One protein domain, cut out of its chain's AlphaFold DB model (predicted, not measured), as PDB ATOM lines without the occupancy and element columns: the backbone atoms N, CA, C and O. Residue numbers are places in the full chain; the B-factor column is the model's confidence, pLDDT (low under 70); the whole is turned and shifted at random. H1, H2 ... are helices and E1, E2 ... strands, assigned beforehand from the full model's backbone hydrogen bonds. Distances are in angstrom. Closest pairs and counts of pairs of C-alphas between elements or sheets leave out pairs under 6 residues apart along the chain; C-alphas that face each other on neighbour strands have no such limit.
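This is residues 7 to 158 of the 159 residues of the protein "FMN adenylyltransferase" of Peptoniphilus sp. oral taxon 375 str. F0436 (UniProt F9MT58). A small lobe at one end, a helical hairpin further along and a long looped tail at the other end are strung out in a loose, elongated shape. The lobe is a two-strand parallel sheet, E1 and E2, with H5 packed on E2 and H4 on H5; H6 and H7 make the hairpin, and residues 131 to 158 the tail. The printed part has 152 residues, in the order H1 H2 H3 H4 E1 H5 E2 H6 H7, mostly helix, with under half of its residues in named elements. It is loose, with a radius of gyration of the C-alphas of 20.4 A and spans of 70 by 35 by 33 A.

Start at H1, residues 7 to 11, close but not clearly touching H3, residues 41 to 44: the closest C-alphas, of Ala 9 and Phe 41, are 6.9 A apart. H2, residues 21 to 30, touches no helix. Residues 49 to 54 of H4, residues 49 to 60, touch H5, residues 82 to 90, the same way at a steep tilt of 46 degrees; Val 53 and Tyr 88 have the closest C-alphas, 6.9 A. E1, residues 65 to 69, and E2, residues 95 to 99, are parallel neighbours at 21 degrees; look for N 66 and O 95, 2.8 A apart, within hydrogen-bond range. E1, H5 and E2 form a strand-helix-strand unit, two parallel strands joined through a helix, with a right-handed crossover. Further on, H6, residues 111 to 119, and H7, residues 123 to 130, form a helical hairpin; they touch, opposite ways at a shallow tilt of 13 degrees, with the closest C-alphas, of Ile 114 and Ala 126, 5.3 A apart. In H1, H2, H5, H6 and H7 every O i to N i+4 pair is within hydrogen-bond range, in H4 4 of 8, and H3 is too short for one.

Find C-alpha 7 at (-32.494, -18.543, -4.072), where H1 begins. H4 runs 14.9 A from C-alpha 49 and H2 14.4 A from C-alpha 21. H7 ends at C-alpha 130, (-23.647, -35.572, -14.008).

Look to Asp 91 and Lys 149 for the two C-alphas farthest apart, 70.0 A. The printed part has no cut, and the links E1 to H5 and E2 to H6 are long. Residue 7, residues 9 to 15 and residues 145 to 158 have pLDDT under 70.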
ATOM      1  N   LYS A   7     -33.441 -19.608  -4.455       68.62
ATOM      2  CA  LYS A   7     -32.494 -18.543  -4.072       68.62
ATOM      3  C   LYS A   7     -32.707 -17.221  -4.812       68.62
ATOM      4  O   LYS A   7     -32.523 -16.182  -4.198       68.62
ATOM      5  N   LYS A   8     -33.100 -17.239  -6.089       70.25
ATOM      6  CA  LYS A   8     -33.411 -16.007  -6.825       70.25
ATOM      7  C   LYS A   8     -34.658 -15.347  -6.234       70.25
ATOM      8  O   LYS A   8     -34.626 -14.163  -5.933       70.25
ATOM      9  N   ALA A   9     -35.696 -16.140  -5.967       61.03
ATOM     10  CA  ALA A   9     -36.934 -15.656  -5.363       61.03
ATOM     11  C   ALA A   9     -36.760 -15.160  -3.911       61.03
ATOM     12  O   ALA A   9     -37.442 -14.232  -3.496       61.03
ATOM     13  N   LEU A  10     -35.854 -15.768  -3.133       63.28
ATOM     14  CA  LEU A  10     -35.636 -15.432  -1.718       63.28
ATOM     15  C   LEU A  10     -34.566 -14.366  -1.476       63.28
ATOM     16  O   LEU A  10     -34.673 -13.603  -0.523       63.28
ATOM     17  N   LEU A  11     -33.494 -14.374  -2.267       69.25
ATOM     18  CA  LEU A  11     -32.282 -13.587  -2.016       69.25
ATOM     19  C   LEU A  11     -31.980 -12.597  -3.144       69.25
ATOM     20  O   LEU A  11     -30.990 -11.879  -3.054       69.25
ATOM     21  N   HIS A  12     -32.775 -12.586  -4.221       62.00
ATOM     22  CA  HIS A  12     -32.522 -11.796  -5.432       62.00
ATOM     23  C   HIS A  12     -31.118 -12.005  -6.029       62.00
ATOM     24  O   HIS A  12     -30.588 -11.148  -6.730       62.00
ATOM     25  N   THR A  13     -30.504 -13.163  -5.768       58.59
ATOM     26  CA  THR A  13     -29.186 -13.514  -6.301       58.59
ATOM     27  C   THR A  13     -29.323 -14.358  -7.560       58.59
ATOM     28  O   THR A  13     -29.991 -15.398  -7.534       58.59
ATOM     29  N   GLU A  14     -28.623 -13.966  -8.622       63.47
ATOM     30  CA  GLU A  14     -28.441 -14.799  -9.810       63.47
ATOM     31  C   GLU A  14     -27.626 -16.052  -9.465       63.47
ATOM     32  O   GLU A  14     -26.624 -15.997  -8.746       63.47
ATOM     33  N   GLN A  15     -28.063 -17.209  -9.963       67.69
ATOM     34  CA  GLN A  15     -27.378 -18.477  -9.735       67.69
ATOM     35  C   GLN A  15     -27.046 -19.150 -11.057       67.69
ATOM     36  O   GLN A  15     -27.930 -19.409 -11.868       67.69
ATOM     37  N   ASN A  16     -25.779 -19.536 -11.219       78.81
ATOM     38  CA  ASN A  16     -25.326 -20.283 -12.388       78.81
ATOM     39  C   ASN A  16     -26.086 -21.616 -12.489       78.81
ATOM     40  O   ASN A  16     -25.889 -22.542 -11.688       78.81
ATOM     41  N   LEU A  17     -26.990 -21.696 -13.464       84.75
ATOM     42  CA  LEU A  17     -27.760 -22.898 -13.755       84.75
ATOM     43  C   LEU A  17     -26.865 -23.915 -14.470       84.75
ATOM     44  O   LEU A  17     -26.077 -23.566 -15.342       84.75
ATOM     45  N   LEU A  18     -27.000 -25.194 -14.112       88.56
ATOM     46  CA  LEU A  18     -26.264 -26.288 -14.762       88.56
ATOM     47  C   LEU A  18     -26.813 -26.626 -16.154       88.56
ATOM     48  O   LEU A  18     -26.173 -27.342 -16.918       88.56
ATOM     49  N   MET A  19     -28.025 -26.173 -16.459       89.00
ATOM     50  CA  MET A  19     -28.674 -26.345 -17.750       89.00
ATOM     51  C   MET A  19     -29.799 -25.324 -17.894       89.00
ATOM     52  O   MET A  19     -30.375 -24.878 -16.897       89.00
ATOM     53  N   SER A  20     -30.141 -24.996 -19.134       87.88
ATOM     54  CA  SER A  20     -31.317 -24.186 -19.452       87.88
ATOM     55  C   SER A  20     -32.620 -24.924 -19.125       87.88
ATOM     56  O   SER A  20     -32.675 -26.159 -19.106       87.88
ATOM     57  N   ARG A  21     -33.711 -24.165 -18.956       87.94
ATOM     58  CA  ARG A  21     -35.073 -24.709 -18.825       87.94
ATOM     59  C   ARG A  21     -35.401 -25.704 -19.943       87.94
ATOM     60  O   ARG A  21     -35.875 -26.800 -19.669       87.94
ATOM     61  N   ARG A  22     -35.081 -25.353 -21.193       88.06
ATOM     62  CA  ARG A  22     -35.331 -26.201 -22.369       88.06
ATOM     63  C   ARG A  22     -34.585 -27.536 -22.294       88.06
ATOM     64  O   ARG A  22     -35.177 -28.575 -22.556       88.06
ATOM     65  N   GLN A  23     -33.306 -27.518 -21.911       89.88
ATOM     66  CA  GLN A  23     -32.526 -28.747 -21.723       89.88
ATOM     67  C   GLN A  23     -33.110 -29.620 -20.610       89.88
ATOM     68  O   GLN A  23     -33.160 -30.838 -20.759       89.88
ATOM     69  N   LYS A  24     -33.570 -29.005 -19.514       90.81
ATOM     70  CA  LYS A  24     -34.181 -29.729 -18.398       90.81
ATOM     71  C   LYS A  24     -35.481 -30.420 -18.805       90.81
ATOM     72  O   LYS A  24     -35.627 -31.600 -18.520       90.81
ATOM     73  N   LEU A  25     -36.380 -29.718 -19.498       92.06
ATOM     74  CA  LEU A  25     -37.637 -30.297 -19.985       92.06
ATOM     75  C   LEU A  25     -37.389 -31.457 -20.956       92.06
ATOM     76  O   LEU A  25     -37.933 -32.533 -20.754       92.06
ATOM     77  N   SER A  26     -36.482 -31.280 -21.922       91.44
ATOM     78  CA  SER A  26     -36.120 -32.353 -22.860       91.44
ATOM     79  C   SER A  26     -35.510 -33.576 -22.164       91.44
ATOM     80  O   SER A  26     -35.696 -34.702 -22.614       91.44
ATOM     81  N   LEU A  27     -34.770 -33.384 -21.065       91.00
ATOM     82  CA  LEU A  27     -34.240 -34.503 -20.286       91.00
ATOM     83  C   LEU A  27     -35.341 -35.231 -19.506       91.00
ATOM     84  O   LEU A  27     -35.323 -36.454 -19.467       91.00
ATOM     85  N   LEU A  28     -36.281 -34.499 -18.900       92.94
ATOM     86  CA  LEU A  28     -37.408 -35.090 -18.171       92.94
ATOM     87  C   LEU A  28     -38.304 -35.912 -19.105       92.94
ATOM     88  O   LEU A  28     -38.638 -37.045 -18.777       92.94
ATOM     89  N   GLU A  29     -38.605 -35.386 -20.290       93.62
ATOM     90  CA  GLU A  29     -39.360 -36.092 -21.332       93.62
ATOM     91  C   GLU A  29     -38.678 -37.416 -21.721       93.62
ATOM     92  O   GLU A  29     -39.308 -38.469 -21.728       93.62
ATOM     93  N   LYS A  30     -37.355 -37.403 -21.941       93.31
ATOM     94  CA  LYS A  30     -36.573 -38.620 -22.240       93.31
ATOM     95  C   LYS A  30     -36.552 -39.647 -21.106       93.31
ATOM     96  O   LYS A  30     -36.274 -40.812 -21.366       93.31
ATOM     97  N   LEU A  31     -36.792 -39.220 -19.867       92.94
ATOM     98  CA  LEU A  31     -36.901 -40.100 -18.702       92.94
ATOM     99  C   LEU A  31     -38.323 -40.659 -18.519       92.94
ATOM    100  O   LEU A  31     -38.554 -41.389 -17.562       92.94
ATOM    101  N   GLY A  32     -39.257 -40.332 -19.419       95.06
ATOM    102  CA  GLY A  32     -40.643 -40.795 -19.362       95.06
ATOM    103  C   GLY A  32     -41.552 -39.942 -18.478       95.06
ATOM    104  O   GLY A  32     -42.615 -40.405 -18.084       95.06
ATOM    105  N   ILE A  33     -41.158 -38.709 -18.138       94.56
ATOM    106  CA  ILE A  33     -42.039 -37.781 -17.416       94.56
ATOM    107  C   ILE A  33     -43.075 -37.208 -18.387       94.56
ATOM    108  O   ILE A  33     -42.722 -36.474 -19.309       94.56
ATOM    109  N   GLU A  34     -44.348 -37.509 -18.141       92.50
ATOM    110  CA  GLU A  34     -45.474 -37.120 -19.004       92.50
ATOM    111  C   GLU A  34     -45.964 -35.688 -18.749       92.50
ATOM    112  O   GLU A  34     -46.386 -34.992 -19.671       92.50
ATOM    113  N   LEU A  35     -45.891 -35.225 -17.495       91.25
ATOM    114  CA  LEU A  35     -46.371 -33.907 -17.089       91.25
ATOM    115  C   LEU A  35     -45.362 -33.205 -16.181       91.25
ATOM    116  O   LEU A  35     -44.880 -33.754 -15.190       91.25
ATOM    117  N   VAL A  36     -45.087 -31.936 -16.488       91.50
ATOM    118  CA  VAL A  36     -44.299 -31.045 -15.634       91.50
ATOM    119  C   VAL A  36     -45.156 -29.843 -15.267       91.50
ATOM    120  O   VAL A  36     -45.378 -28.958 -16.087       91.50
ATOM    121  N   VAL A  37     -45.601 -29.785 -14.014       87.38
ATOM    122  CA  VAL A  37     -46.308 -28.613 -13.480       87.38
ATOM    123  C   VAL A  37     -45.285 -27.541 -13.133       87.38
ATOM    124  O   VAL A  37     -44.384 -27.790 -12.328       87.38
ATOM    125  N   GLU A  38     -45.390 -26.359 -13.734       86.88
ATOM    126  CA  GLU A  38     -44.587 -25.198 -13.352       86.88
ATOM    127  C   GLU A  38     -45.328 -24.335 -12.346       86.88
ATOM    128  O   GLU A  38     -46.497 -24.029 -12.538       86.88
ATOM    129  N   ILE A  39     -44.649 -23.985 -11.256       83.62
ATOM    130  CA  ILE A  39     -45.269 -23.267 -10.146       83.62
ATOM    131  C   ILE A  39     -44.360 -22.117  -9.753       83.62
ATOM    132  O   ILE A  39     -43.133 -22.274  -9.698       83.62
ATOM    133  N   GLU A  40     -44.950 -20.964  -9.472       83.44
ATOM    134  CA  GLU A  40     -44.203 -19.845  -8.932       83.44
ATOM    135  C   GLU A  40     -43.821 -20.123  -7.479       83.44
ATOM    136  O   GLU A  40     -44.644 -20.473  -6.629       83.44
ATOM    137  N   PHE A  41     -42.537 -19.961  -7.165       81.94
ATOM    138  CA  PHE A  41     -42.062 -20.205  -5.807       81.94
ATOM    139  C   PHE A  41     -42.712 -19.249  -4.789       81.94
ATOM    140  O   PHE A  41     -42.928 -19.638  -3.644       81.94
ATOM    141  N   SER A  42     -43.063 -18.033  -5.215       82.56
ATOM    142  CA  SER A  42     -43.748 -16.991  -4.432       82.56
ATOM    143  C   SER A  42     -45.108 -17.431  -3.872       82.56
ATOM    144  O   SER A  42     -45.497 -16.976  -2.790       82.56
ATOM    145  N   GLU A  43     -45.817 -18.313  -4.578       84.56
ATOM    146  CA  GLU A  43     -47.115 -18.855  -4.170       84.56
ATOM    147  C   GLU A  43     -46.936 -19.967  -3.135       84.56
ATOM    148  O   GLU A  43     -47.508 -19.916  -2.045       84.56
ATOM    149  N   ILE A  44     -46.061 -20.933  -3.430       85.38
ATOM    150  CA  ILE A  44     -45.818 -22.084  -2.552       85.38
ATOM    151  C   ILE A  44     -45.113 -21.677  -1.260       85.38
ATOM    152  O   ILE A  44     -45.407 -22.217  -0.195       85.38
ATOM    153  N   MET A  45     -44.187 -20.716  -1.311       86.06
ATOM    154  CA  MET A  45     -43.368 -20.365  -0.148       86.06
ATOM    155  C   MET A  45     -44.175 -19.807   1.027       86.06
ATOM    156  O   MET A  45     -43.627 -19.725   2.121       86.06
ATOM    157  N   LYS A  46     -45.432 -19.398   0.806       90.19
ATOM    158  CA  LYS A  46     -46.349 -18.859   1.822       90.19
ATOM    159  C   LYS A  46     -47.223 -19.934   2.473       90.19
ATOM    160  O   LYS A  46     -47.787 -19.676   3.532       90.19
ATOM    161  N   MET A  47     -47.327 -21.118   1.871       93.81
ATOM    162  CA  MET A  47     -48.187 -22.197   2.355       93.81
ATOM    163  C   MET A  47     -47.621 -22.803   3.639       93.81
ATOM    164  O   MET A  47     -46.418 -23.052   3.731       93.81
ATOM    165  N   SER A  48     -48.464 -23.075   4.638       96.25
ATOM    166  CA  SER A  48     -48.039 -23.904   5.771       96.25
ATOM    167  C   SER A  48     -47.688 -25.319   5.282       96.25
ATOM    168  O   SER A  48     -48.179 -25.737   4.231       96.25
ATOM    169  N   PRO A  49     -46.831 -26.068   6.003       95.94
ATOM    170  CA  PRO A  49     -46.558 -27.464   5.663       95.94
ATOM    171  C   PRO A  49     -47.837 -28.302   5.530       95.94
ATOM    172  O   PRO A  49     -47.981 -29.033   4.560       95.94
ATOM    173  N   GLU A  50     -48.778 -28.121   6.454       95.81
ATOM    174  CA  GLU A  50     -50.093 -28.767   6.445       95.81
ATOM    175  C   GLU A  50     -50.880 -28.428   5.170       95.81
ATOM    176  O   GLU A  50     -51.198 -29.317   4.385       95.81
ATOM    177  N   TYR A  51     -51.105 -27.141   4.880       95.75
ATOM    178  CA  TYR A  51     -51.848 -26.730   3.683       95.75
ATOM    179  C   TYR A  51     -51.198 -27.250   2.394       95.75
ATOM    180  O   TYR A  51     -51.881 -27.657   1.454       95.75
ATOM    181  N   PHE A  52     -49.864 -27.260   2.350       95.00
ATOM    182  CA  PHE A  52     -49.124 -27.788   1.212       95.00
ATOM    183  C   PHE A  52     -49.404 -29.282   0.979       95.00
ATOM    184  O   PHE A  52     -49.526 -29.698  -0.170       95.00
ATOM    185  N   VAL A  53     -49.536 -30.095   2.029       95.75
ATOM    186  CA  VAL A  53     -49.785 -31.535   1.873       95.75
ATOM    187  C   VAL A  53     -51.269 -31.840   1.657       95.75
ATOM    188  O   VAL A  53     -51.607 -32.420   0.625       95.75
ATOM    189  N   TYR A  54     -52.158 -31.405   2.553       95.69
ATOM    190  CA  TYR A  54     -53.585 -31.757   2.478       95.69
ATOM    191  C   TYR A  54     -54.287 -31.096   1.284       95.69
ATOM    192  O   TYR A  54     -54.929 -31.764   0.473       95.69
ATOM    193  N   GLU A  55     -54.152 -29.777   1.134       94.81
ATOM    194  CA  GLU A  55     -54.906 -29.041   0.115       94.81
ATOM    195  C   GLU A  55     -54.177 -29.044  -1.229       94.81
ATOM    196  O   GLU A  55     -54.764 -29.365  -2.263       94.81
ATOM    197  N   PHE A  56     -52.885 -28.714  -1.245       93.38
ATOM    198  CA  PHE A  56     -52.172 -28.570  -2.512       93.38
ATOM    199  C   PHE A  56     -51.810 -29.922  -3.151       93.38
ATOM    200  O   PHE A  56     -52.156 -30.158  -4.310       93.38
ATOM    201  N   LEU A  57     -51.144 -30.827  -2.427       93.31
ATOM    202  CA  LEU A  57     -50.715 -32.111  -2.991       93.31
ATOM    203  C   LEU A  57     -51.862 -33.127  -3.083       93.31
ATOM    204  O   LEU A  57     -52.119 -33.660  -4.165       93.31
ATOM    205  N   ALA A  58     -52.551 -33.409  -1.978       93.50
ATOM    206  CA  ALA A  58     -53.539 -34.484  -1.958       93.50
ATOM    207  C   ALA A  58     -54.839 -34.103  -2.672       93.50
ATOM    208  O   ALA A  58     -55.333 -34.885  -3.476       93.50
ATOM    209  N   LYS A  59     -55.375 -32.900  -2.449       93.25
ATOM    210  CA  LYS A  59     -56.663 -32.499  -3.035       93.25
ATOM    211  C   LYS A  59     -56.534 -31.877  -4.425       93.25
ATOM    212  O   LYS A  59     -57.149 -32.377  -5.362       93.25
ATOM    213  N   ASN A  60     -55.732 -30.823  -4.590       92.31
ATOM    214  CA  ASN A  60     -55.663 -30.101  -5.868       92.31
ATOM    215  C   ASN A  60     -54.950 -30.903  -6.964       92.31
ATOM    216  O   ASN A  60     -55.360 -30.851  -8.121       92.31
ATOM    217  N   LEU A  61     -53.890 -31.639  -6.611       90.75
ATOM    218  CA  LEU A  61     -53.159 -32.486  -7.558       90.75
ATOM    219  C   LEU A  61     -53.627 -33.948  -7.562       90.75
ATOM    220  O   LEU A  61     -53.171 -34.712  -8.410       90.75
ATOM    221  N   ASN A  62     -54.529 -34.343  -6.652       92.75
ATOM    222  CA  ASN A  62     -54.980 -35.731  -6.483       92.75
ATOM    223  C   ASN A  62     -53.801 -36.721  -6.370       92.75
ATOM    224  O   ASN A  62     -53.801 -37.796  -6.975       92.75
ATOM    225  N   THR A  63     -52.755 -36.320  -5.638       94.12
ATOM    226  CA  THR A  63     -51.506 -37.084  -5.542       94.12
ATOM    227  C   THR A  63     -51.736 -38.393  -4.791       94.12
ATOM    228  O   THR A  63     -52.318 -38.390  -3.712       94.12
ATOM    229  N   LYS A  64     -51.253 -39.507  -5.352       93.81
ATOM    230  CA  LYS A  64     -51.310 -40.842  -4.722       93.81
ATOM    231  C   LYS A  64     -49.977 -41.308  -4.151       93.81
ATOM    232  O   LYS A  64     -49.951 -42.049  -3.178       93.81
ATOM    233  N   ALA A  65     -48.881 -40.846  -4.740       95.56
ATOM    234  CA  ALA A  65     -47.540 -41.150  -4.279       95.56
ATOM    235  C   ALA A  65     -46.632 -39.930  -4.446       95.56
ATOM    236  O   ALA A  65     -46.740 -39.184  -5.422       95.56
ATOM    237  N   ILE A  66     -45.711 -39.744  -3.507       96.06
ATOM    238  CA  ILE A  66     -44.699 -38.692  -3.510       96.06
ATOM    239  C   ILE A  66     -43.322 -39.340  -3.465       96.06
ATOM    240  O   ILE A  66     -43.024 -40.154  -2.595       96.06
ATOM    241  N   VAL A  67     -42.443 -38.917  -4.373       96.06
ATOM    242  CA  VAL A  67     -41.030 -39.303  -4.368       96.06
ATOM    243  C   VAL A  67     -40.182 -38.072  -4.072       96.06
ATOM    244  O   VAL A  67     -40.189 -37.113  -4.845       96.06
ATOM    245  N   VAL A  68     -39.445 -38.084  -2.960       96.19
ATOM    246  CA  VAL A  68     -38.619 -36.950  -2.508       96.19
ATOM    247  C   VAL A  68     -37.197 -37.385  -2.165       96.19
ATOM    248  O   VAL A  68     -36.947 -38.543  -1.848       96.19
ATOM    249  N   GLY A  69     -36.241 -36.457  -2.235       93.62
ATOM    250  CA  GLY A  69     -34.868 -36.703  -1.782       93.62
ATOM    251  C   GLY A  69     -34.740 -36.681  -0.257       93.62
ATOM    252  O   GLY A  69     -35.541 -36.049   0.430       93.62
ATOM    253  N   TYR A  70     -33.694 -37.321   0.263       90.94
ATOM    254  CA  TYR A  70     -33.360 -37.385   1.694       90.94
ATOM    255  C   TYR A  70     -33.206 -36.019   2.402       90.94
ATOM    256  O   TYR A  70     -33.268 -35.951   3.628       90.94
ATOM    257  N   ASP A  71     -32.980 -34.929   1.666       91.94
ATOM    258  CA  ASP A  71     -32.818 -33.566   2.187       91.94
ATOM    259  C   ASP A  71     -34.033 -32.663   1.909       91.94
ATOM    260  O   ASP A  71     -33.934 -31.433   1.964       91.94
ATOM    261  N   TYR A  72     -35.193 -33.258   1.612       94.56
ATOM    262  CA  TYR A  72     -36.388 -32.520   1.216       94.56
ATOM    263  C   TYR A  72     -36.939 -31.617   2.329       94.56
ATOM    264  O   TYR A  72     -37.102 -32.008   3.488       94.56
ATOM    265  N   ARG A  73     -37.260 -30.377   1.944       94.12
ATOM    266  CA  ARG A  73     -37.841 -29.339   2.800       94.12
ATOM    267  C   ARG A  73     -38.966 -28.629   2.061       94.12
ATOM    268  O   ARG A  73     -38.825 -28.321   0.877       94.12
ATOM    269  N   PHE A  74     -40.048 -28.320   2.769       93.88
ATOM    270  CA  PHE A  74     -41.238 -27.688   2.191       93.88
ATOM    271  C   PHE A  74     -41.963 -26.776   3.188       93.88
ATOM    272  O   PHE A  74     -41.582 -26.662   4.358       93.88
ATOM    273  N   GLY A  75     -43.001 -26.096   2.702       91.25
ATOM    274  CA  GLY A  75     -43.812 -25.164   3.478       91.25
ATOM    275  C   GLY A  75     -43.083 -23.877   3.880       91.25
ATOM    276  O   GLY A  75     -41.890 -23.672   3.627       91.25
ATOM    277  N   TYR A  76     -43.832 -22.991   4.528       91.69
ATOM    278  CA  TYR A  76     -43.396 -21.653   4.904       91.69
ATOM    279  C   TYR A  76     -42.125 -21.711   5.745       91.69
ATOM    280  O   TYR A  76     -42.071 -22.395   6.769       91.69
ATOM    281  N   LYS A  77     -41.092 -20.984   5.301       88.94
ATOM    282  CA  LYS A  77     -39.749 -20.973   5.911       88.94
ATOM    283  C   LYS A  77     -39.117 -22.367   6.051       88.94
ATOM    284  O   LYS A  77     -38.359 -22.598   6.989       88.94
ATOM    285  N   ALA A  78     -39.419 -23.285   5.128       90.75
ATOM    286  CA  ALA A  78     -38.901 -24.652   5.146       90.75
ATOM    287  C   ALA A  78     -39.200 -25.391   6.468       90.75
ATOM    288  O   ALA A  78     -38.383 -26.188   6.932       90.75
ATOM    289  N   LYS A  79     -40.340 -25.093   7.109       94.56
ATOM    290  CA  LYS A  79     -40.752 -25.727   8.371       94.56
ATOM    291  C   LYS A  79     -41.097 -27.211   8.211       94.56
ATOM    292  O   LYS A  79     -40.965 -27.951   9.174       94.56
ATOM    293  N   GLY A  80     -41.500 -27.633   7.014       95.00
ATOM    294  CA  GLY A  80     -41.719 -29.033   6.678       95.00
ATOM    295  C   GLY A  80     -40.407 -29.769   6.423       95.00
ATOM    296  O   GLY A  80     -39.475 -29.228   5.812       95.00
ATOM    297  N   ASN A  81     -40.351 -31.010   6.894       96.62
ATOM    298  CA  ASN A  81     -39.272 -31.971   6.689       96.62
ATOM    299  C   ASN A  81     -39.875 -33.350   6.369       96.62
ATOM    300  O   ASN A  81     -41.092 -33.506   6.362       96.62
ATOM    301  N   ILE A  82     -39.027 -34.342   6.106       96.31
ATOM    302  CA  ILE A  82     -39.471 -35.694   5.742       96.31
ATOM    303  C   ILE A  82     -40.386 -36.314   6.801       96.31
ATOM    304  O   ILE A  82     -41.412 -36.862   6.429       96.31
ATOM    305  N   ASN A  83     -40.062 -36.188   8.089       95.94
ATOM    306  CA  ASN A  83     -40.892 -36.758   9.154       95.94
ATOM    307  C   ASN A  83     -42.303 -36.163   9.120       95.94
ATOM    308  O   ASN A  83     -43.270 -36.900   9.069       95.94
ATOM    309  N   LEU A  84     -42.407 -34.838   9.003       96.25
ATOM    310  CA  LEU A  84     -43.702 -34.168   8.917       96.25
ATOM    311  C   LEU A  84     -44.479 -34.550   7.646       96.25
ATOM    312  O   LEU A  84     -45.702 -34.573   7.651       96.25
ATOM    313  N   LEU A  85     -43.778 -34.824   6.540       96.75
ATOM    314  CA  LEU A  85     -44.414 -35.333   5.326       96.75
ATOM    315  C   LEU A  85     -44.985 -36.736   5.541       96.75
ATOM    316  O   LEU A  85     -46.076 -36.995   5.055       96.75
ATOM    317  N   LEU A  86     -44.253 -37.614   6.234       95.88
ATOM    318  CA  LEU A  86     -44.719 -38.959   6.572       95.88
ATOM    319  C   LEU A  86     -45.937 -38.892   7.495       95.88
ATOM    320  O   LEU A  86     -46.947 -39.500   7.170       95.88
ATOM    321  N   ASP A  87     -45.873 -38.071   8.547       95.69
ATOM    322  CA  ASP A  87     -46.980 -37.879   9.491       95.69
ATOM    323  C   ASP A  87     -48.268 -37.455   8.758       95.69
ATOM    324  O   ASP A  87     -49.325 -38.046   8.944       95.69
ATOM    325  N   TYR A  88     -48.188 -36.466   7.858       95.81
ATOM    326  CA  TYR A  88     -49.353 -36.033   7.074       95.81
ATOM    327  C   TYR A  88     -49.786 -37.044   6.008       95.81
ATOM    328  O   TYR A  88     -50.949 -37.060   5.608       95.81
ATOM    329  N   ALA A  89     -48.860 -37.851   5.492       94.38
ATOM    330  CA  ALA A  89     -49.167 -38.857   4.486       94.38
ATOM    331  C   ALA A  89     -49.935 -40.051   5.074       94.38
ATOM    332  O   ALA A  89     -50.781 -40.609   4.374       94.38
ATOM    333  N   GLU A  90     -49.692 -40.393   6.345       93.44
ATOM    334  CA  GLU A  90     -50.451 -41.420   7.074       93.44
ATOM    335  C   GLU A  90     -51.951 -41.089   7.126       93.44
ATOM    336  O   GLU A  90     -52.783 -41.968   6.903       93.44
ATOM    337  N   ASP A  91     -52.304 -39.814   7.304       92.50
ATOM    338  CA  ASP A  91     -53.702 -39.359   7.320       92.50
ATOM    339  C   ASP A  91     -54.393 -39.415   5.944       92.50
ATOM    340  O   ASP A  91     -55.620 -39.326   5.852       92.50
ATOM    341  N   LEU A  92     -53.619 -39.506   4.859       90.19
ATOM    342  CA  LEU A  92     -54.076 -39.270   3.486       90.19
ATOM    343  C   LEU A  92     -53.978 -40.499   2.570       90.19
ATOM    344  O   LEU A  92     -54.243 -40.365   1.373       90.19
ATOM    345  N   ASP A  93     -53.609 -41.666   3.113       87.69
ATOM    346  CA  ASP A  93     -53.293 -42.887   2.346       87.69
ATOM    347  C   ASP A  93     -52.337 -42.590   1.176       87.69
ATOM    348  O   ASP A  93     -52.530 -43.001   0.028       87.69
ATOM    349  N   LEU A  94     -51.328 -41.763   1.460       93.94
ATOM    350  CA  LEU A  94     -50.394 -41.268   0.464       93.94
ATOM    351  C   LEU A  94     -49.069 -42.022   0.591       93.94
ATOM    352  O   LEU A  94     -48.416 -42.004   1.633       93.94
ATOM    353  N   GLU A  95     -48.620 -42.655  -0.492       96.12
ATOM    354  CA  GLU A  95     -47.340 -43.363  -0.482       96.12
ATOM    355  C   GLU A  95     -46.179 -42.361  -0.539       96.12
ATOM    356  O   GLU A  95     -46.097 -41.540  -1.453       96.12
ATOM    357  N   VAL A  96     -45.232 -42.435   0.397       96.94
ATOM    358  CA  VAL A  96     -44.028 -41.592   0.375       96.94
ATOM    359  C   VAL A  96     -42.791 -42.454   0.172       96.94
ATOM    360  O   VAL A  96     -42.438 -43.282   1.009       96.94
ATOM    361  N   LYS A  97     -42.073 -42.203  -0.923       97.06
ATOM    362  CA  LYS A  97     -40.788 -42.831  -1.226       97.06
ATOM    363  C   LYS A  97     -39.650 -41.835  -1.071       97.06
ATOM    364  O   LYS A  97     -39.569 -40.832  -1.784       97.06
ATOM    365  N   ILE A  98     -38.725 -42.153  -0.175       96.50
ATOM    366  CA  ILE A  98     -37.536 -41.340   0.068       96.50
ATOM    367  C   ILE A  98     -36.374 -41.906  -0.747       96.50
ATOM    368  O   ILE A  98     -36.042 -43.086  -0.653       96.50
ATOM    369  N   VAL A  99     -35.755 -41.055  -1.560       95.38
ATOM    370  CA  VAL A  99     -34.559 -41.381  -2.338       95.38
ATOM    371  C   VAL A  99     -33.330 -40.949  -1.549       95.38
ATOM    372  O   VAL A  99     -33.137 -39.763  -1.264       95.38
ATOM    373  N   GLU A 100     -32.491 -41.924  -1.206       93.25
ATOM    374  CA  GLU A 100     -31.243 -41.684  -0.489       93.25
ATOM    375  C   GLU A 100     -30.232 -40.868  -1.304       93.25
ATOM    376  O   GLU A 100     -30.284 -40.769  -2.534       93.25
ATOM    377  N   ALA A 101     -29.274 -40.273  -0.595       91.69
ATOM    378  CA  ALA A 101     -28.190 -39.525  -1.209       91.69
ATOM    379  C   ALA A 101     -27.308 -40.439  -2.072       91.69
ATOM    380  O   ALA A 101     -26.698 -41.383  -1.574       91.69
ATOM    381  N   ILE A 102     -27.145 -40.097  -3.350       92.00
ATOM    382  CA  ILE A 102     -26.169 -40.765  -4.216       92.00
ATOM    383  C   ILE A 102     -24.778 -40.203  -3.916       92.00
ATOM    384  O   ILE A 102     -24.597 -38.985  -3.803       92.00
ATOM    385  N   ARG A 103     -23.778 -41.083  -3.815       90.44
ATOM    386  CA  ARG A 103     -22.385 -40.720  -3.529       90.44
ATOM    387  C   ARG A 103     -21.457 -41.063  -4.692       90.44
ATOM    388  O   ARG A 103     -21.628 -42.077  -5.356       90.44
ATOM    389  N   SER A 104     -20.446 -40.222  -4.901       89.25
ATOM    390  CA  SER A 104     -19.277 -40.502  -5.746       89.25
ATOM    391  C   SER A 104     -18.026 -40.090  -4.979       89.25
ATOM    392  O   SER A 104     -17.926 -38.937  -4.538       89.25
ATOM    393  N   ARG A 105     -17.084 -41.035  -4.845       81.62
ATOM    394  CA  ARG A 105     -15.833 -40.877  -4.086       81.62
ATOM    395  C   ARG A 105     -16.108 -40.379  -2.660       81.62
ATOM    396  O   ARG A 105     -15.609 -39.337  -2.265       81.62
ATOM    397  N   GLU A 106     -16.992 -41.092  -1.955       82.44
ATOM    398  CA  GLU A 106     -17.445 -40.842  -0.568       82.44
ATOM    399  C   GLU A 106     -18.309 -39.586  -0.342       82.44
ATOM    400  O   GLU A 106     -19.135 -39.555   0.572       82.44
ATOM    401  N   ASP A 107     -18.230 -38.603  -1.230       89.94
ATOM    402  CA  ASP A 107     -19.015 -37.372  -1.179       89.94
ATOM    403  C   ASP A 107     -20.375 -37.491  -1.877       89.94
ATOM    404  O   ASP A 107     -20.523 -38.124  -2.929       89.94
ATOM    405  N   ILE A 108     -21.359 -36.752  -1.366       92.69
ATOM    406  CA  ILE A 108     -22.692 -36.644  -1.965       92.69
ATOM    407  C   ILE A 108     -22.623 -35.933  -3.324       92.69
ATOM    408  O   ILE A 108     -21.964 -34.898  -3.497       92.69
ATOM    409  N   ILE A 109     -23.332 -36.477  -4.310       93.25
ATOM    410  CA  ILE A 109     -23.553 -35.822  -5.597       93.25
ATOM    411  C   ILE A 109     -24.609 -34.730  -5.402       93.25
ATOM    412  O   ILE A 109     -25.756 -35.005  -5.067       93.25
ATOM    413  N   SER A 110     -24.233 -33.467  -5.618       92.25
ATOM    414  CA  SER A 110     -25.142 -32.325  -5.476       92.25
ATOM    415  C   SER A 110     -24.903 -31.268  -6.549       92.25
ATOM    416  O   SER A 110     -23.793 -31.105  -7.063       92.25
ATOM    417  N   SER A 111     -25.932 -30.468  -6.843       91.00
ATOM    418  CA  SER A 111     -25.799 -29.337  -7.775       91.00
ATOM    419  C   SER A 111     -24.735 -28.328  -7.324       91.00
ATOM    420  O   SER A 111     -24.106 -27.684  -8.159       91.00
ATOM    421  N   THR A 112     -24.511 -28.169  -6.017       91.12
ATOM    422  CA  THR A 112     -23.442 -27.302  -5.493       91.12
ATOM    423  C   THR A 112     -22.066 -27.851  -5.856       91.12
ATOM    424  O   THR A 112     -21.254 -27.112  -6.411       91.12
ATOM    425  N   ARG A 113     -21.832 -29.149  -5.634       93.38
ATOM    426  CA  ARG A 113     -20.563 -29.816  -5.956       93.38
ATOM    427  C   ARG A 113     -20.267 -29.791  -7.457       93.38
ATOM    428  O   ARG A 113     -19.154 -29.464  -7.856       93.38
ATOM    429  N   ILE A 114     -21.278 -30.040  -8.292       94.56
ATOM    430  CA  ILE A 114     -21.134 -29.984  -9.756       94.56
ATOM    431  C   ILE A 114     -20.761 -28.564 -10.207       94.56
ATOM    432  O   ILE A 114     -19.822 -28.392 -10.982       94.56
ATOM    433  N   ARG A 115     -21.438 -27.525  -9.691       93.00
ATOM    434  CA  ARG A 115     -21.097 -26.128 -10.018       93.00
ATOM    435  C   ARG A 115     -19.674 -25.769  -9.599       93.00
ATOM    436  O   ARG A 115     -18.981 -25.113 -10.366       93.00
ATOM    437  N   GLN A 116     -19.226 -26.214  -8.425       92.88
ATOM    438  CA  GLN A 116     -17.852 -25.985  -7.967       92.88
ATOM    439  C   GLN A 116     -16.821 -26.672  -8.870       92.88
ATOM    440  O   GLN A 116     -15.798 -26.068  -9.182       92.88
ATOM    441  N   ALA A 117     -17.086 -27.904  -9.320       93.88
ATOM    442  CA  ALA A 117     -16.214 -28.599 -10.267       93.88
ATOM    443  C   ALA A 117     -16.088 -27.818 -11.587       93.88
ATOM    444  O   ALA A 117     -14.974 -27.583 -12.050       93.88
ATOM    445  N   ILE A 118     -17.211 -27.328 -12.128       93.69
ATOM    446  CA  ILE A 118     -17.235 -26.490 -13.338       93.69
ATOM    447  C   ILE A 118     -16.468 -25.178 -13.120       93.69
ATOM    448  O   ILE A 118     -15.633 -24.818 -13.943       93.69
ATOM    449  N   GLN A 119     -16.699 -24.483 -12.001       91.94
ATOM    450  CA  GLN A 119     -16.012 -23.225 -11.669       91.94
ATOM    451  C   GLN A 119     -14.493 -23.389 -11.541       91.94
ATOM    452  O   GLN A 119     -13.749 -22.477 -11.886       91.94
ATOM    453  N   LYS A 120     -14.028 -24.553 -11.077       95.25
ATOM    454  CA  LYS A 120     -12.600 -24.897 -10.985       95.25
ATOM    455  C   LYS A 120     -12.016 -25.426 -12.303       95.25
ATOM    456  O   LYS A 120     -10.859 -25.829 -12.325       95.25
ATOM    457  N   GLY A 121     -12.803 -25.485 -13.381       94.31
ATOM    458  CA  GLY A 121     -12.386 -26.044 -14.671       94.31
ATOM    459  C   GLY A 121     -12.278 -27.574 -14.702       94.31
ATOM    460  O   GLY A 121     -11.832 -28.137 -15.699       94.31
ATOM    461  N   ASN A 122     -12.710 -28.276 -13.650       95.56
ATOM    462  CA  ASN A 122     -12.666 -29.735 -13.586       95.56
ATOM    463  C   ASN A 122     -13.897 -30.357 -14.270       95.56
ATOM    464  O   ASN A 122     -14.821 -30.860 -13.624       95.56
ATOM    465  N   ILE A 123     -13.910 -30.302 -15.603       95.38
ATOM    466  CA  ILE A 123     -15.007 -30.824 -16.432       95.38
ATOM    467  C   ILE A 123     -15.099 -32.353 -16.369       95.38
ATOM    468  O   ILE A 123     -16.199 -32.893 -16.420       95.38
ATOM    469  N   SER A 124     -13.973 -33.056 -16.201       95.38
ATOM    470  CA  SER A 124     -13.973 -34.518 -16.046       95.38
ATOM    471  C   SER A 124     -14.787 -34.943 -14.821       95.38
ATOM    472  O   SER A 124     -15.720 -35.734 -14.958       95.38
ATOM    473  N   LEU A 125     -14.530 -34.329 -13.660       94.31
ATOM    474  CA  LEU A 125     -15.327 -34.559 -12.457       94.31
ATOM    475  C   LEU A 125     -16.784 -34.121 -12.647       94.31
ATOM    476  O   LEU A 125     -17.693 -34.832 -12.236       94.31
ATOM    477  N   ALA A 126     -17.036 -32.970 -13.276       94.94
ATOM    478  CA  ALA A 126     -18.408 -32.522 -13.522       94.94
ATOM    479  C   ALA A 126     -19.205 -33.538 -14.362       94.94
ATOM    480  O   ALA A 126     -20.359 -33.816 -14.041       94.94
ATOM    481  N   ASN A 127     -18.585 -34.119 -15.393       94.75
ATOM    482  CA  ASN A 127     -19.198 -35.130 -16.251       94.75
ATOM    483  C   ASN A 127     -19.450 -36.445 -15.507       94.75
ATOM    484  O   ASN A 127     -20.521 -37.028 -15.671       94.75
ATOM    485  N   GLU A 128     -18.497 -36.882 -14.674       94.00
ATOM    486  CA  GLU A 128     -18.653 -38.047 -13.792       94.00
ATOM    487  C   GLU A 128     -19.876 -37.865 -12.884       94.00
ATOM    488  O   GLU A 128     -20.777 -38.700 -12.871       94.00
ATOM    489  N   LEU A 129     -19.960 -36.725 -12.191       94.25
ATOM    490  CA  LEU A 129     -21.057 -36.424 -11.267       94.25
ATOM    491  C   LEU A 129     -22.412 -36.240 -11.969       94.25
ATOM    492  O   LEU A 129     -23.451 -36.512 -11.373       94.25
ATOM    493  N   LEU A 130     -22.426 -35.750 -13.213       92.38
ATOM    494  CA  LEU A 130     -23.647 -35.572 -14.008       92.38
ATOM    495  C   LEU A 130     -24.137 -36.866 -14.674       92.38
ATOM    496  O   LEU A 130     -25.271 -36.888 -15.160       92.38
ATOM    497  N   GLY A 131     -23.278 -37.886 -14.779       91.81
ATOM    498  CA  GLY A 131     -23.516 -39.080 -15.594       91.81
ATOM    499  C   GLY A 131     -23.594 -38.795 -17.101       91.81
ATOM    500  O   GLY A 131     -24.070 -39.630 -17.865       91.81
ATOM    501  N   ARG A 132     -23.185 -37.597 -17.541       91.19
ATOM    502  CA  ARG A 132     -23.190 -37.169 -18.948       91.19
ATOM    503  C   ARG A 132     -22.257 -35.976 -19.173       91.19
ATOM    504  O   ARG A 132     -21.990 -35.236 -18.226       91.19
ATOM    505  N   PRO A 133     -21.849 -35.703 -20.424       93.00
ATOM    506  CA  PRO A 133     -21.097 -34.498 -20.751       93.00
ATOM    507  C   PRO A 133     -21.858 -33.203 -20.420       93.00
ATOM    508  O   PRO A 133     -22.993 -32.989 -20.863       93.00
ATOM    509  N   PHE A 134     -21.215 -32.306 -19.673       91.94
ATOM    510  CA  PHE A 134     -21.683 -30.939 -19.482       91.94
ATOM    511  C   PHE A 134     -21.734 -30.220 -20.836       91.94
ATOM    512  O   PHE A 134     -20.764 -30.223 -21.590       91.94
ATOM    513  N   THR A 135     -22.886 -29.629 -21.156       88.25
ATOM    514  CA  THR A 135     -23.162 -29.062 -22.482       88.25
ATOM    515  C   THR A 135     -23.744 -27.664 -22.354       88.25
ATOM    516  O   THR A 135     -24.731 -27.458 -21.644       88.25
ATOM    517  N   ILE A 136     -23.188 -26.728 -23.119       85.69
ATOM    518  CA  ILE A 136     -23.697 -25.365 -23.263       85.69
ATOM    519  C   ILE A 136     -24.410 -25.259 -24.617       85.69
ATOM    520  O   ILE A 136     -23.910 -25.747 -25.627       85.69
ATOM    521  N   GLN A 137     -25.592 -24.642 -24.641       79.19
ATOM    522  CA  GLN A 137     -26.342 -24.369 -25.867       79.19
ATOM    523  C   GLN A 137     -26.529 -22.868 -26.014       79.19
ATOM    524  O   GLN A 137     -27.036 -22.229 -25.100       79.19
ATOM    525  N   GLY A 138     -26.184 -22.323 -27.175       75.19
ATOM    526  CA  GLY A 138     -26.409 -20.916 -27.489       75.19
ATOM    527  C   GLY A 138     -26.571 -20.702 -28.977       75.19
ATOM    528  O   GLY A 138     -26.259 -21.576 -29.790       75.19
ATOM    529  N   ARG A 139     -27.075 -19.525 -29.334       78.25
ATOM    530  CA  ARG A 139     -27.113 -19.091 -30.726       78.25
ATOM    531  C   ARG A 139     -25.712 -18.645 -31.128       78.25
ATOM    532  O   ARG A 139     -25.123 -17.797 -30.466       78.25
ATOM    533  N   VAL A 140     -25.206 -19.192 -32.229       78.00
ATOM    534  CA  VAL A 140     -23.975 -18.697 -32.850       78.00
ATOM    535  C   VAL A 140     -24.257 -17.305 -33.401       78.00
ATOM    536  O   VAL A 140     -25.150 -17.136 -34.231       78.00
ATOM    537  N   VAL A 141     -23.513 -16.311 -32.928       78.94
ATOM    538  CA  VAL A 141     -23.593 -14.935 -33.429       78.94
ATOM    539  C   VAL A 141     -22.309 -14.567 -34.162       78.94
ATOM    540  O   VAL A 141     -21.242 -15.124 -33.895       78.94
ATOM    541  N   HIS A 142     -22.407 -13.634 -35.111       76.44
ATOM    542  CA  HIS A 142     -21.237 -13.130 -35.824       76.44
ATOM    543  C   HIS A 142     -20.301 -12.413 -34.841       76.44
ATOM    544  O   HIS A 142     -20.641 -11.367 -34.294       76.44
ATOM    545  N   GLY A 143     -19.128 -13.004 -34.605       71.12
ATOM    546  CA  GLY A 143     -18.066 -12.419 -33.786       71.12
ATOM    547  C   GLY A 143     -17.063 -11.602 -34.603       71.12
ATOM    548  O   GLY A 143     -17.288 -11.269 -35.765       71.12
ATOM    549  N   LYS A 144     -15.877 -11.355 -34.031       74.88
ATOM    550  CA  LYS A 144     -14.771 -10.596 -34.662       74.88
ATOM    551  C   LYS A 144     -14.141 -11.274 -35.902       74.88
ATOM    552  O   LYS A 144     -13.073 -10.864 -36.342       74.88
ATOM    553  N   SER A 145     -14.762 -12.322 -36.454       62.59
ATOM    554  CA  SER A 145     -14.322 -13.052 -37.656       62.59
ATOM    555  C   SER A 145     -12.876 -13.588 -37.614       62.59
ATOM    556  O   SER A 145     -12.260 -13.811 -38.654       62.59
ATOM    557  N   LEU A 146     -12.331 -13.851 -36.419       63.06
ATOM    558  CA  LEU A 146     -10.952 -14.331 -36.231       63.06
ATOM    559  C   LEU A 146     -10.745 -15.804 -36.637       63.06
ATOM    560  O   LEU A 146      -9.612 -16.200 -36.907       63.06
ATOM    561  N   GLY A 147     -11.817 -16.597 -36.767       58.44
ATOM    562  CA  GLY A 147     -11.767 -17.993 -37.237       58.44
ATOM    563  C   GLY A 147     -11.343 -18.173 -38.704       58.44
ATOM    564  O   GLY A 147     -11.094 -19.289 -39.134       58.44
ATOM    565  N   LYS A 148     -11.223 -17.088 -39.486       52.69
ATOM    566  CA  LYS A 148     -10.611 -17.137 -40.829       52.69
ATOM    567  C   LYS A 148      -9.078 -17.128 -40.787       52.69
ATOM    568  O   LYS A 148      -8.447 -17.521 -41.760       52.69
ATOM    569  N   LYS A 149      -8.480 -16.650 -39.687       52.62
ATOM    570  CA  LYS A 149      -7.025 -16.455 -39.545       52.62
ATOM    571  C   LYS A 149      -6.329 -17.640 -38.868       52.62
ATOM    572  O   LYS A 149      -5.135 -17.837 -39.042       52.62
ATOM    573  N   TRP A 150      -7.094 -18.434 -38.129       48.25
ATOM    574  CA  TRP A 150      -6.671 -19.657 -37.459       48.25
ATOM    575  C   TRP A 150      -7.675 -20.714 -37.895       48.25
ATOM    576  O   TRP A 150      -8.860 -20.465 -37.728       48.25
ATOM    577  N   VAL A 151      -7.246 -21.828 -38.493       42.75
ATOM    578  CA  VAL A 151      -8.111 -22.909 -39.017       42.75
ATOM    579  C   VAL A 151      -8.858 -23.606 -37.866       42.75
ATOM    580  O   VAL A 151      -8.555 -24.729 -37.483       42.75
ATOM    581  N   ILE A 152      -9.785 -22.895 -37.230       39.44
ATOM    582  CA  ILE A 152     -10.562 -23.306 -36.065       39.44
ATOM    583  C   ILE A 152     -11.909 -22.581 -36.167       39.44
ATOM    584  O   ILE A 152     -11.955 -21.350 -36.261       39.44
ATOM    585  N   GLN A 153     -13.023 -23.319 -36.131       40.47
ATOM    586  CA  GLN A 153     -14.341 -22.699 -35.982       40.47
ATOM    587  C   GLN A 153     -14.408 -21.991 -34.625       40.47
ATOM    588  O   GLN A 153     -14.430 -22.631 -33.577       40.47
ATOM    589  N   GLN A 154     -14.441 -20.659 -34.638       45.78
ATOM    590  CA  GLN A 154     -14.731 -19.874 -33.445       45.78
ATOM    591  C   GLN A 154     -16.228 -19.594 -33.386       45.78
ATOM    592  O   GLN A 154     -16.762 -18.848 -34.206       45.78
ATOM    593  N   LEU A 155     -16.902 -20.179 -32.399       50.81
ATOM    594  CA  LEU A 155     -18.277 -19.837 -32.064       50.81
ATOM    595  C   LEU A 155     -18.233 -18.792 -30.950       50.81
ATOM    596  O   LEU A 155     -17.812 -19.077 -29.831       50.81
ATOM    597  N   THR A 156     -18.628 -17.559 -31.261       47.84
ATOM    598  CA  THR A 156     -18.876 -16.553 -30.226       47.84
ATOM    599  C   THR A 156     -20.226 -16.868 -29.592       47.84
ATOM    600  O   THR A 156     -21.257 -16.851 -30.265       47.84
ATOM    601  N   TYR A 157     -20.190 -17.228 -28.311       45.69
ATOM    602  CA  TYR A 157     -21.353 -17.575 -27.501       45.69
ATOM    603  C   TYR A 157     -21.841 -16.343 -26.736       45.69
ATOM    604  O   TYR A 157     -21.034 -15.646 -26.123       45.69
ATOM    605  N   ASN A 158     -23.152 -16.107 -26.755       40.91
ATOM    606  CA  ASN A 158     -23.813 -15.173 -25.850       40.91
ATOM    607  C   ASN A 158     -24.763 -15.992 -24.948       40.91
ATOM    608  O   ASN A 158     -25.620 -16.677 -25.519       40.91
TER     609      ASN A 158